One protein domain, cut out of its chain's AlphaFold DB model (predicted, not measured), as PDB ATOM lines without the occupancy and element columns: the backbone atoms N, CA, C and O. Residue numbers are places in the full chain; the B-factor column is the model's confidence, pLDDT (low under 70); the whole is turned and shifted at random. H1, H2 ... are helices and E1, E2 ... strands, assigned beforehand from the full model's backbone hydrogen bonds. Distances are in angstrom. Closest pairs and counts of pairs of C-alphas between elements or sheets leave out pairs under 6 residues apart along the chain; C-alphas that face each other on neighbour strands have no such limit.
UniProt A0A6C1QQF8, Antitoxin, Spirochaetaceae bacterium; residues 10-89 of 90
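AT A GLANCE: This is residues 10 to 89 of the 90 residues of the protein "Antitoxin" of Spirochaetaceae bacterium (UniProt A0A6C1QQF8). This is a strung-out chain of helices with no common core: H1 and H2 meet at one end about perpendicular to each other, the chain then turns sharply into H3, which stands about perpendicular to H2 and runs through the middle to a small hairpin of E1 and E2, and a long link leads on to H4, which stands free at the other end. The printed part has 80 residues, with four named helices and two named strands in the order H1, H2, H3, E1, E2, H4. E1 and E2 form a two-stranded antiparallel sheet, and the class is mostly helix. The whole is extended, with a radius of gyration of the C-alphas of 22.0 A, and elongated, spanning 61 by 35 by 21 A.

IN THESE COORDINATES: H1 holds residues 10 to 22, is 18.8 A long and begins with C-alpha 10 at (320.026, 340.180, 311.642). H2, residues 26 to 38, is 18.4 A long. H3, residues 40 to 55, is the longest helix at 23.2 A and ends with C-alpha 55 at (308.166, 353.795, 342.335). E1 is residues 56 to 58 and E2 is residues 64 to 66. H4, residues 78 to 88, is 15.3 A long and ends with C-alpha 88 at (301.127, 341.434, 366.200).

HOW THE PARTS SIT: H1 touches H2 with residues 15 to 19 alone, and H2 touches H1 with residues 26 to 30 alone. Their closest C-alphas are those of Ala 19 and Val 26, 5.5 A apart, and their lines stand about perpendicular at 78 degrees. H2 and H3 are close but not clearly touching; their closest C-alphas, of Tyr 36 and Ser 42, are 6.5 A apart, and their lines are about perpendicular at 73 degrees. The closest C-alphas of H3 and E2 are those of His 55 and Leu 66, 5.7 A apart. E1 and E2 form a hairpin of antiparallel neighbours, with 140 degrees between their directions. Across it, N 57 and O 65 are 2.9 A apart and N 65 and O 57 are 2.7 A apart, both within hydrogen-bond range. H4 touches no helix. In H1, H2, H3 and H4 every O i to N i+4 pair is within hydrogen-bond range.

THE WHOLE: The two C-alphas farthest apart, those of Arg 13 and Glu 86, are 62.3 A apart. Residues 31 to 51 and residues 70 to 89 stand free. The printed part has no cut; the link from E2 to H4, with 11 residues, is long, and the other links are tight. The mean pLDDT of the printed part is 80.2, and it is under 70 in residues 40 to 55, residues 67 to 75 and residue 89.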
ATOM      1  N   ALA A  10     319.900 338.940 310.886       96.44
ATOM      2  CA  ALA A  10     320.026 340.180 311.642       96.44
ATOM      3  C   ALA A  10     320.446 339.921 313.100       96.44
ATOM      4  O   ALA A  10     321.361 340.575 313.603       96.44
ATOM      5  N   LEU A  11     319.834 338.926 313.749       95.19
ATOM      6  CA  LEU A  11     320.149 338.547 315.125       95.19
ATOM      7  C   LEU A  11     321.535 337.903 315.209       95.19
ATOM      8  O   LEU A  11     322.334 338.244 316.079       95.19
ATOM      9  N   TYR A  12     321.877 337.035 314.256       96.25
ATOM     10  CA  TYR A  12     323.205 336.435 314.196       96.25
ATOM     11  C   TYR A  12     324.314 337.488 314.024       96.25
ATOM     12  O   TYR A  12     325.382 337.387 314.633       96.25
ATOM     13  N   ARG A  13     324.064 338.543 313.235       97.25
ATOM     14  CA  ARG A  13     324.993 339.673 313.094       97.25
ATOM     15  C   ARG A  13     325.188 340.419 314.412       97.25
ATOM     16  O   ARG A  13     326.331 340.708 314.754       97.25
ATOM     17  N   GLN A  14     324.112 340.693 315.146       96.69
ATOM     18  CA  GLN A  14     324.190 341.346 316.457       96.69
ATOM     19  C   GLN A  14     324.985 340.506 317.459       96.69
ATOM     20  O   GLN A  14     325.873 341.030 318.124       96.69
ATOM     21  N   ILE A  15     324.750 339.191 317.501       96.38
ATOM     22  CA  ILE A  15     325.495 338.287 318.387       96.38
ATOM     23  C   ILE A  15     326.990 338.301 318.057       96.38
ATOM     24  O   ILE A  15     327.815 338.326 318.967       96.38
ATOM     25  N   LYS A  16     327.366 338.322 316.771       96.94
ATOM     26  CA  LYS A  16     328.779 338.425 316.366       96.94
ATOM     27  C   LYS A  16     329.428 339.728 316.825       96.94
ATOM     28  O   LYS A  16     330.565 339.692 317.284       96.94
ATOM     29  N   ILE A  17     328.721 340.850 316.695       97.69
ATOM     30  CA  ILE A  17     329.207 342.154 317.167       97.69
ATOM     31  C   ILE A  17     329.425 342.093 318.680       97.69
ATOM     32  O   ILE A  17     330.527 342.360 319.146       97.69
ATOM     33  N   HIS A  18     328.427 341.621 319.425       96.00
ATOM     34  CA  HIS A  18     328.500 341.522 320.879       96.00
ATOM     35  C   HIS A  18     329.620 340.583 321.364       96.00
ATOM     36  O   HIS A  18     330.316 340.869 322.336       96.00
ATOM     37  N   ALA A  19     329.834 339.469 320.660       97.12
ATOM     38  CA  ALA A  19     330.931 338.546 320.927       97.12
ATOM     39  C   ALA A  19     332.302 339.212 320.702       97.12
ATOM     40  O   ALA A  19     333.198 339.074 321.534       97.12
ATOM     41  N   ALA A  20     332.446 339.982 319.617       97.50
ATOM     42  CA  ALA A  20     333.672 340.716 319.311       97.50
ATOM     43  C   ALA A  20     333.969 341.814 320.345       97.50
ATOM     44  O   ALA A  20     335.104 341.920 320.800       97.50
ATOM     45  N   GLU A  21     332.958 342.581 320.760       97.31
ATOM     46  CA  GLU A  21     333.087 343.624 321.790       97.31
ATOM     47  C   GLU A  21     333.570 343.061 323.132       97.31
ATOM     48  O   GLU A  21     334.361 343.693 323.828       97.31
ATOM     49  N   ARG A  22     333.119 341.853 323.485       95.56
ATOM     50  CA  ARG A  22     333.472 341.178 324.740       95.56
ATOM     51  C   ARG A  22     334.720 340.295 324.639       95.56
ATOM     52  O   ARG A  22     335.146 339.755 325.655       95.56
ATOM     53  N   GLY A  23     335.294 340.129 323.445       97.25
ATOM     54  CA  GLY A  23     336.445 339.250 323.216       97.25
ATOM     55  C   GLY A  23     336.151 337.763 323.447       97.25
ATOM     56  O   GLY A  23     337.054 337.013 323.809       97.25
ATOM     57  N   VAL A  24     334.901 337.334 323.258       97.56
ATOM     58  CA  VAL A  24     334.445 335.949 323.470       97.56
ATOM     59  C   VAL A  24     333.902 335.346 322.177       97.56
ATOM     60  O   VAL A  24     333.701 336.022 321.170       97.56
ATOM     61  N   THR A  25     333.641 334.043 322.181       97.44
ATOM     62  CA  THR A  25     333.034 333.359 321.040       97.44
ATOM     63  C   THR A  25     331.516 333.542 321.009       97.44
ATOM     64  O   THR A  25     330.843 333.644 322.034       97.44
ATOM     65  N   VAL A  26     330.935 333.467 319.809       95.12
ATOM     66  CA  VAL A  26     329.470 333.438 319.614       95.12
ATOM     67  C   VAL A  26     328.810 332.325 320.434       95.12
ATOM     68  O   VAL A  26     327.714 332.500 320.959       95.12
ATOM     69  N   ARG A  27     329.482 331.177 320.571       94.31
ATOM     70  CA  ARG A  27     328.982 330.046 321.357       94.31
ATOM     71  C   ARG A  27     328.822 330.412 322.831       94.31
ATOM     72  O   ARG A  27     327.811 330.045 323.421       94.31
ATOM     73  N   GLU A  28     329.798 331.100 323.411       96.12
ATOM     74  CA  GLU A  28     329.751 331.524 324.815       96.12
ATOM     75  C   GLU A  28     328.611 332.511 325.050       96.12
ATOM     76  O   GLU A  28     327.820 332.293 325.963       96.12
ATOM     77  N   VAL A  29     328.441 333.495 324.159       96.06
ATOM     78  CA  VAL A  29     327.321 334.452 324.224       96.06
ATOM     79  C   VAL A  29     325.968 333.738 324.201       96.06
ATOM     80  O   VAL A  29     325.085 334.047 325.001       96.06
ATOM     81  N   VAL A  30     325.795 332.763 323.304       94.50
ATOM     82  CA  VAL A  30     324.542 331.999 323.198       94.50
ATOM     83  C   VAL A  30     324.292 331.170 324.459       94.50
ATOM     84  O   VAL A  30     323.177 331.163 324.972       94.50
ATOM     85  N   ILE A  31     325.316 330.489 324.978       94.56
ATOM     86  CA  ILE A  31     325.192 329.676 326.194       94.56
ATOM     87  C   ILE A  31     324.833 330.550 327.401       94.56
ATOM     88  O   ILE A  31     323.916 330.201 328.141       94.56
ATOM     89  N   GLU A  32     325.516 331.675 327.585       93.62
ATOM     90  CA  GLU A  32     325.255 332.621 328.673       93.62
ATOM     91  C   GLU A  32     323.829 333.176 328.595       93.62
ATOM     92  O   GLU A  32     323.098 333.153 329.583       93.62
ATOM     93  N   SER A  33     323.398 333.592 327.401       91.81
ATOM     94  CA  SER A  33     322.049 334.127 327.181       91.81
ATOM     95  C   SER A  33     320.966 333.090 327.495       91.81
ATOM     96  O   SER A  33     319.948 333.415 328.107       91.81
ATOM     97  N   LEU A  34     321.191 331.823 327.128       92.25
ATOM     98  CA  LEU A  34     320.285 330.723 327.460       92.25
ATOM     99  C   LEU A  34     320.260 330.436 328.965       92.25
ATOM    100  O   LEU A  34     319.184 330.262 329.528       92.25
ATOM    101  N   GLN A  35     321.419 330.414 329.630       92.75
ATOM    102  CA  GLN A  35     321.490 330.230 331.083       92.75
ATOM    103  C   GLN A  35     320.762 331.354 331.822       92.75
ATOM    104  O   GLN A  35     320.001 331.087 332.750       92.75
ATOM    105  N   TYR A  36     320.949 332.598 331.381       89.56
ATOM    106  CA  TYR A  36     320.268 333.751 331.950       89.56
ATOM    107  C   TYR A  36     318.750 333.671 331.749       89.56
ATOM    108  O   TYR A  36     317.999 333.851 332.706       89.56
ATOM    109  N   GLY A  37     318.293 333.346 330.535       87.81
ATOM    110  CA  GLY A  37     316.868 333.254 330.209       87.81
ATOM    111  C   GLY A  37     316.133 332.089 330.883       87.81
ATOM    112  O   GLY A  37     314.929 332.186 331.125       87.81
ATOM    113  N   LEU A  38     316.843 331.003 331.201       88.19
ATOM    114  CA  LEU A  38     316.300 329.844 331.916       88.19
ATOM    115  C   LEU A  38     316.355 329.990 333.442       88.19
ATOM    116  O   LEU A  38     315.747 329.184 334.145       88.19
ATOM    117  N   ASN A  39     317.062 330.991 333.969       84.94
ATOM    118  CA  ASN A  39     317.141 331.209 335.405       84.94
ATOM    119  C   ASN A  39     315.865 331.924 335.906       84.94
ATOM    120  O   ASN A  39     315.641 333.090 335.565       84.94
ATOM    121  N   PRO A  40     315.031 331.276 336.742       69.44
ATOM    122  CA  PRO A  40     313.787 331.870 337.235       69.44
ATOM    123  C   PRO A  40     314.034 333.122 338.086       69.44
ATOM    124  O   PRO A  40     313.249 334.066 338.021       69.44
ATOM    125  N   ARG A  41     315.171 333.189 338.790       63.94
ATOM    126  CA  ARG A  41     315.541 334.361 339.596       63.94
ATOM    127  C   ARG A  41     315.861 335.580 338.738       63.94
ATOM    128  O   ARG A  41     315.601 336.699 339.159       63.94
ATOM    129  N   SER A  42     316.378 335.381 337.524       60.38
ATOM    130  CA  SER A  42     316.648 336.482 336.589       60.38
ATOM    131  C   SER A  42     315.357 337.178 336.146       60.38
ATOM    132  O   SER A  42     315.335 338.397 335.981       60.38
ATOM    133  N   ARG A  43     314.259 336.420 336.005       59.66
ATOM    134  CA  ARG A  43     312.926 336.973 335.713       59.66
ATOM    135  C   ARG A  43     312.353 337.741 336.898       59.66
ATOM    136  O   ARG A  43     311.821 338.826 336.698       59.66
ATOM    137  N   GLU A  44     312.512 337.223 338.114       59.56
ATOM    138  CA  GLU A  44     312.125 337.944 339.333       59.56
ATOM    139  C   GLU A  44     312.911 339.247 339.480       59.56
ATOM    140  O   GLU A  44     312.314 340.282 339.749       59.56
ATOM    141  N   THR A  45     314.223 339.257 339.222       60.03
ATOM    142  CA  THR A  45     315.010 340.500 339.273       60.03
ATOM    143  C   THR A  45     314.617 341.504 338.195       60.03
ATOM    144  O   THR A  45     314.638 342.701 338.463       60.03
ATOM    145  N   ALA A  46     314.237 341.043 336.998       60.97
ATOM    146  CA  ALA A  46     313.745 341.925 335.942       60.97
ATOM    147  C   ALA A  46     312.397 342.553 336.330       60.97
ATOM    148  O   ALA A  46     312.241 343.763 336.222       60.97
ATOM    149  N   HIS A  47     311.474 341.758 336.877       61.28
ATOM    150  CA  HIS A  47     310.181 342.240 337.364       61.28
ATOM    151  C   HIS A  47     310.327 343.179 338.572       61.28
ATOM    152  O   HIS A  47     309.650 344.195 338.664       61.28
ATOM    153  N   VAL A  48     311.228 342.874 339.511       62.06
ATOM    154  CA  VAL A  48     311.516 343.759 340.650       62.06
ATOM    155  C   VAL A  48     312.143 345.068 340.173       62.06
ATOM    156  O   VAL A  48     311.795 346.116 340.703       62.06
ATOM    157  N   ALA A  49     313.028 345.041 339.173       62.16
ATOM    158  CA  ALA A  49     313.596 346.257 338.594       62.16
ATOM    159  C   ALA A  49     312.539 347.105 337.866       62.16
ATOM    160  O   ALA A  49     312.571 348.327 337.982       62.16
ATOM    161  N   GLU A  50     311.602 346.468 337.164       63.53
ATOM    162  CA  GLU A  50     310.484 347.132 336.488       63.53
ATOM    163  C   GLU A  50     309.563 347.827 337.502       63.53
ATOM    164  O   GLU A  50     309.446 349.051 337.469       63.53
ATOM    165  N   VAL A  51     309.051 347.096 338.498       63.97
ATOM    166  CA  VAL A  51     308.202 347.657 339.567       63.97
ATOM    167  C   VAL A  51     308.948 348.712 340.391       63.97
ATOM    168  O   VAL A  51     308.398 349.755 340.744       63.97
ATOM    169  N   ALA A  52     310.229 348.489 340.694       61.25
ATOM    170  CA  ALA A  52     311.030 349.482 341.404       61.25
ATOM    171  C   ALA A  52     311.213 350.761 340.576       61.25
ATOM    172  O   ALA A  52     311.246 351.837 341.162       61.25
ATOM    173  N   SER A  53     311.315 350.673 339.245       62.09
ATOM    174  CA  SER A  53     311.432 351.852 338.376       62.09
ATOM    175  C   SER A  53     310.150 352.686 338.315       62.09
ATOM    176  O   SER A  53     310.232 353.898 338.134       62.09
ATOM    177  N   GLU A  54     308.985 352.076 338.545       68.12
ATOM    178  CA  GLU A  54     307.706 352.791 338.639       68.12
ATOM    179  C   GLU A  54     307.603 353.626 339.926       68.12
ATOM    180  O   GLU A  54     306.986 354.690 339.936       68.12
ATOM    181  N   HIS A  55     308.254 353.180 341.006       68.31
ATOM    182  CA  HIS A  55     308.166 353.795 342.335       68.31
ATOM    183  C   HIS A  55     309.475 354.435 342.821       68.31
ATOM    184  O   HIS A  55     309.565 354.859 343.974       68.31
ATOM    185  N   SER A  56     310.507 354.518 341.981       71.19
ATOM    186  CA  SER A  56     311.825 355.050 342.339       71.19
ATOM    187  C   SER A  56     312.337 356.006 341.272       71.19
ATOM    188  O   SER A  56     312.428 355.670 340.093       71.19
ATOM    189  N   ARG A  57     312.733 357.204 341.699       77.62
ATOM    190  CA  ARG A  57     313.357 358.231 340.864       77.62
ATOM    191  C   ARG A  57     314.752 358.525 341.400       77.62
ATOM    192  O   ARG A  57     314.958 358.529 342.604       77.62
ATOM    193  N   ARG A  58     315.719 358.820 340.528       78.75
ATOM    194  CA  ARG A  58     317.032 359.317 340.971       78.75
ATOM    195  C   ARG A  58     316.990 360.820 341.251       78.75
ATOM    196  O   ARG A  58     316.414 361.572 340.460       78.75
ATOM    197  N   ASP A  59     317.578 361.242 342.364       79.00
ATOM    198  CA  ASP A  59     317.789 362.658 342.675       79.00
ATOM    199  C   ASP A  59     318.947 363.264 341.857       79.00
ATOM    200  O   ASP A  59     319.553 362.610 341.003       79.00
ATOM    201  N   GLU A  60     319.247 364.539 342.103       84.06
ATOM    202  CA  GLU A  60     320.330 365.285 341.445       84.06
ATOM    203  C   GLU A  60     321.739 364.725 341.718       84.06
ATOM    204  O   GLU A  60     322.670 364.989 340.959       84.06
ATOM    205  N   TYR A  61     321.887 363.909 342.761       86.06
ATOM    206  CA  TYR A  61     323.131 363.249 343.153       86.06
ATOM    207  C   TYR A  61     323.172 361.775 342.719       86.06
ATOM    208  O   TYR A  61     324.152 361.075 342.978       86.06
ATOM    209  N   GLY A  62     322.132 361.298 342.027       79.62
ATOM    210  CA  GLY A  62     322.020 359.939 341.515       79.62
ATOM    211  C   GLY A  62     321.530 358.904 342.531       79.62
ATOM    212  O   GLY A  62     321.519 357.714 342.197       79.62
ATOM    213  N   TRP A  63     321.107 359.313 343.731       80.75
ATOM    214  CA  TRP A  63     320.561 358.406 344.739       80.75
ATOM    215  C   TRP A  63     319.106 358.039 344.423       80.75
ATOM    216  O   TRP A  63     318.333 358.898 343.993       80.75
ATOM    217  N   PRO A  64     318.703 356.768 344.610       74.50
ATOM    218  CA  PRO A  64     317.321 356.350 344.421       74.50
ATOM    219  C   PRO A  64     316.437 356.900 345.547       74.50
ATOM    220  O   PRO A  64     316.623 356.579 346.720       74.50
ATOM    221  N   VAL A  65     315.450 357.705 345.171       79.50
ATOM    222  CA  VAL A  65     314.424 358.284 346.035       79.50
ATOM    223  C   VAL A  65     313.077 357.671 345.663       79.50
ATOM    224  O   VAL A  65     312.637 357.735 344.512       79.50
ATOM    225  N   LEU A  66     312.409 357.072 346.651       79.69
ATOM    226  CA  LEU A  66     311.079 356.498 346.468       79.69
ATOM    227  C   LEU A  66     310.086 357.609 346.113       79.69
ATOM    228  O   LEU A  66     309.929 358.580 346.854       79.69
ATOM    229  N   SER A  67     309.438 357.472 344.962       69.19
ATOM    230  CA  SER A  67     308.425 358.399 344.470       69.19
ATOM    231  C   SER A  67     307.053 357.839 344.803       69.19
ATOM    232  O   SER A  67     306.710 356.722 344.413       69.19
ATOM    233  N   ARG A  68     306.271 358.614 345.554       67.12
ATOM    234  CA  ARG A  68     304.882 358.264 345.827       67.12
ATOM    235  C   ARG A  68     304.053 358.549 344.567       67.12
ATOM    236  O   ARG A  68     304.211 359.636 344.014       67.12
ATOM    237  N   PRO A  69     303.202 357.622 344.103       63.97
ATOM    238  CA  PRO A  69     302.261 357.929 343.034       63.97
ATOM    239  C   PRO A  69     301.300 359.040 343.489       63.97
ATOM    240  O   PRO A  69     300.826 359.033 344.629       63.97
ATOM    241  N   ASP A  70     301.036 360.010 342.610       56.34
ATOM    242  CA  ASP A  70     300.108 361.109 342.884       56.34
ATOM    243  C   ASP A  70     298.712 360.546 343.200       56.34
ATOM    244  O   ASP A  70     298.087 359.893 342.364       56.34
ATOM    245  N   GLY A  71     298.237 360.779 344.427       59.06
ATOM    246  CA  GLY A  71     296.939 360.302 344.920       59.06
ATOM    247  C   GLY A  71     296.997 359.317 346.090       59.06
ATOM    248  O   GLY A  71     295.947 358.991 346.639       59.06
ATOM    249  N   ASP A  72     298.184 358.872 346.514       59.47
ATOM    250  CA  ASP A  72     298.308 358.017 347.699       59.47
ATOM    251  C   ASP A  72     298.403 358.863 348.990       59.47
ATOM    252  O   ASP A  72     299.462 359.322 349.435       59.47
ATOM    253  N   GLU A  73     297.235 359.140 349.571       57.72
ATOM    254  CA  GLU A  73     297.060 359.925 350.801       57.72
ATOM    255  C   GLU A  73     297.318 359.094 352.074       57.72
ATOM    256  O   GLU A  73     297.185 359.596 353.194       57.72
ATOM    257  N   MET A  74     297.710 357.819 351.939       64.06
ATOM    258  CA  MET A  74     297.950 356.940 353.079       64.06
ATOM    259  C   MET A  74     299.229 357.350 353.820       64.06
ATOM    260  O   MET A  74     300.339 356.876 353.581       64.06
ATOM    261  N   THR A  75     299.067 358.282 354.753       66.06
ATOM    262  CA  THR A  75     300.108 358.673 355.696       66.06
ATOM    263  C   THR A  75     300.150 357.634 356.806       66.06
ATOM    264  O   THR A  75     299.176 357.452 357.535       66.06
ATOM    265  N   VAL A  76     301.282 356.945 356.939       72.44
ATOM    266  CA  VAL A  76     301.524 356.055 358.075       72.44
ATOM    267  C   VAL A  76     301.594 356.924 359.330       72.44
ATOM    268  O   VAL A  76     302.578 357.622 359.557       72.44
ATOM    269  N   THR A  77     300.511 356.933 360.101       83.06
ATOM    270  CA  THR A  77     300.427 357.649 361.377       83.06
ATOM    271  C   THR A  77     300.870 356.750 362.525       83.06
ATOM    272  O   THR A  77     300.754 355.523 362.453       83.06
ATOM    273  N   ASP A  78     301.302 357.360 363.628       82.69
ATOM    274  CA  ASP A  78     301.647 356.627 364.850       82.69
ATOM    275  C   ASP A  78     300.473 355.790 365.376       82.69
ATOM    276  O   ASP A  78     300.672 354.698 365.898       82.69
ATOM    277  N   ALA A  79     299.232 356.252 365.179       82.25
ATOM    278  CA  ALA A  79     298.032 355.500 365.541       82.25
ATOM    279  C   ALA A  79     297.928 354.173 364.770       82.25
ATOM    280  O   ALA A  79     297.618 353.136 365.354       82.25
ATOM    281  N   MET A  80     298.241 354.186 363.472       81.44
ATOM    282  CA  MET A  80     298.253 352.980 362.643       81.44
ATOM    283  C   MET A  80     299.387 352.029 363.046       81.44
ATOM    284  O   MET A  80     299.177 350.820 363.131       81.44
ATOM    285  N   VAL A  81     300.577 352.570 363.327       82.19
ATOM    286  CA  VAL A  81     301.746 351.784 363.762       82.19
ATOM    287  C   VAL A  81     301.480 351.114 365.110       82.19
ATOM    288  O   VAL A  81     301.761 349.927 365.270       82.19
ATOM    289  N   ASN A  82     300.900 351.847 366.062       85.75
ATOM    290  CA  ASN A  82     300.559 351.315 367.378       85.75
ATOM    291  C   ASN A  82     299.469 350.241 367.283       85.75
ATOM    292  O   ASN A  82     299.606 349.191 367.899       85.75
ATOM    293  N   HIS A  83     298.457 350.437 366.434       84.00
ATOM    294  CA  HIS A  83     297.428 349.421 366.219       84.00
ATOM    295  C   HIS A  83     297.988 348.121 365.609       84.00
ATOM    296  O   HIS A  83     297.596 347.021 366.001       84.00
ATOM    297  N   LEU A  84     298.939 348.225 364.674       84.94
ATOM    298  CA  LEU A  84     299.636 347.063 364.112       84.94
ATOM    299  C   LEU A  84     300.482 346.334 365.166       84.94
ATOM    300  O   LEU A  84     300.452 345.108 365.221       84.94
ATOM    301  N   ARG A  85     301.194 347.074 366.020       83.25
ATOM    302  CA  ARG A  85     301.977 346.516 367.136       83.25
ATOM    303  C   ARG A  85     301.115 345.747 368.132       83.25
ATOM    304  O   ARG A  85     301.439 344.614 368.471       83.25
ATOM    305  N   GLU A  86     299.970 346.311 368.508       85.88
ATOM    306  CA  GLU A  86     298.995 345.651 369.380       85.88
ATOM    307  C   GLU A  86     298.455 344.351 368.770       85.88
ATOM    308  O   GLU A  86     298.269 343.365 369.483       85.88
ATOM    309  N   ARG A  87     298.228 344.322 367.448       81.31
ATOM    310  CA  ARG A  87     297.724 343.132 366.749       81.31
ATOM    311  C   ARG A  87     298.765 342.018 366.640       81.31
ATOM    312  O   ARG A  87     298.413 340.848 366.754       81.31
ATOM    313  N   GLU A  88     300.019 342.380 366.389       80.81
ATOM    314  CA  GLU A  88     301.127 341.434 366.200       80.81
ATOM    315  C   GLU A  88     301.852 341.097 367.526       80.81
ATOM    316  O   GLU A  88     302.730 340.238 367.547       80.81
ATOM    317  N   GLY A  89     301.457 341.723 368.643       66.62
ATOM    318  CA  GLY A  89     301.936 341.405 369.993       66.62
ATOM    319  C   GLY A  89     303.370 341.856 370.290       66.62
ATOM    320  O   GLY A  89     304.080 341.148 371.007       66.62
TER     321      GLY A  89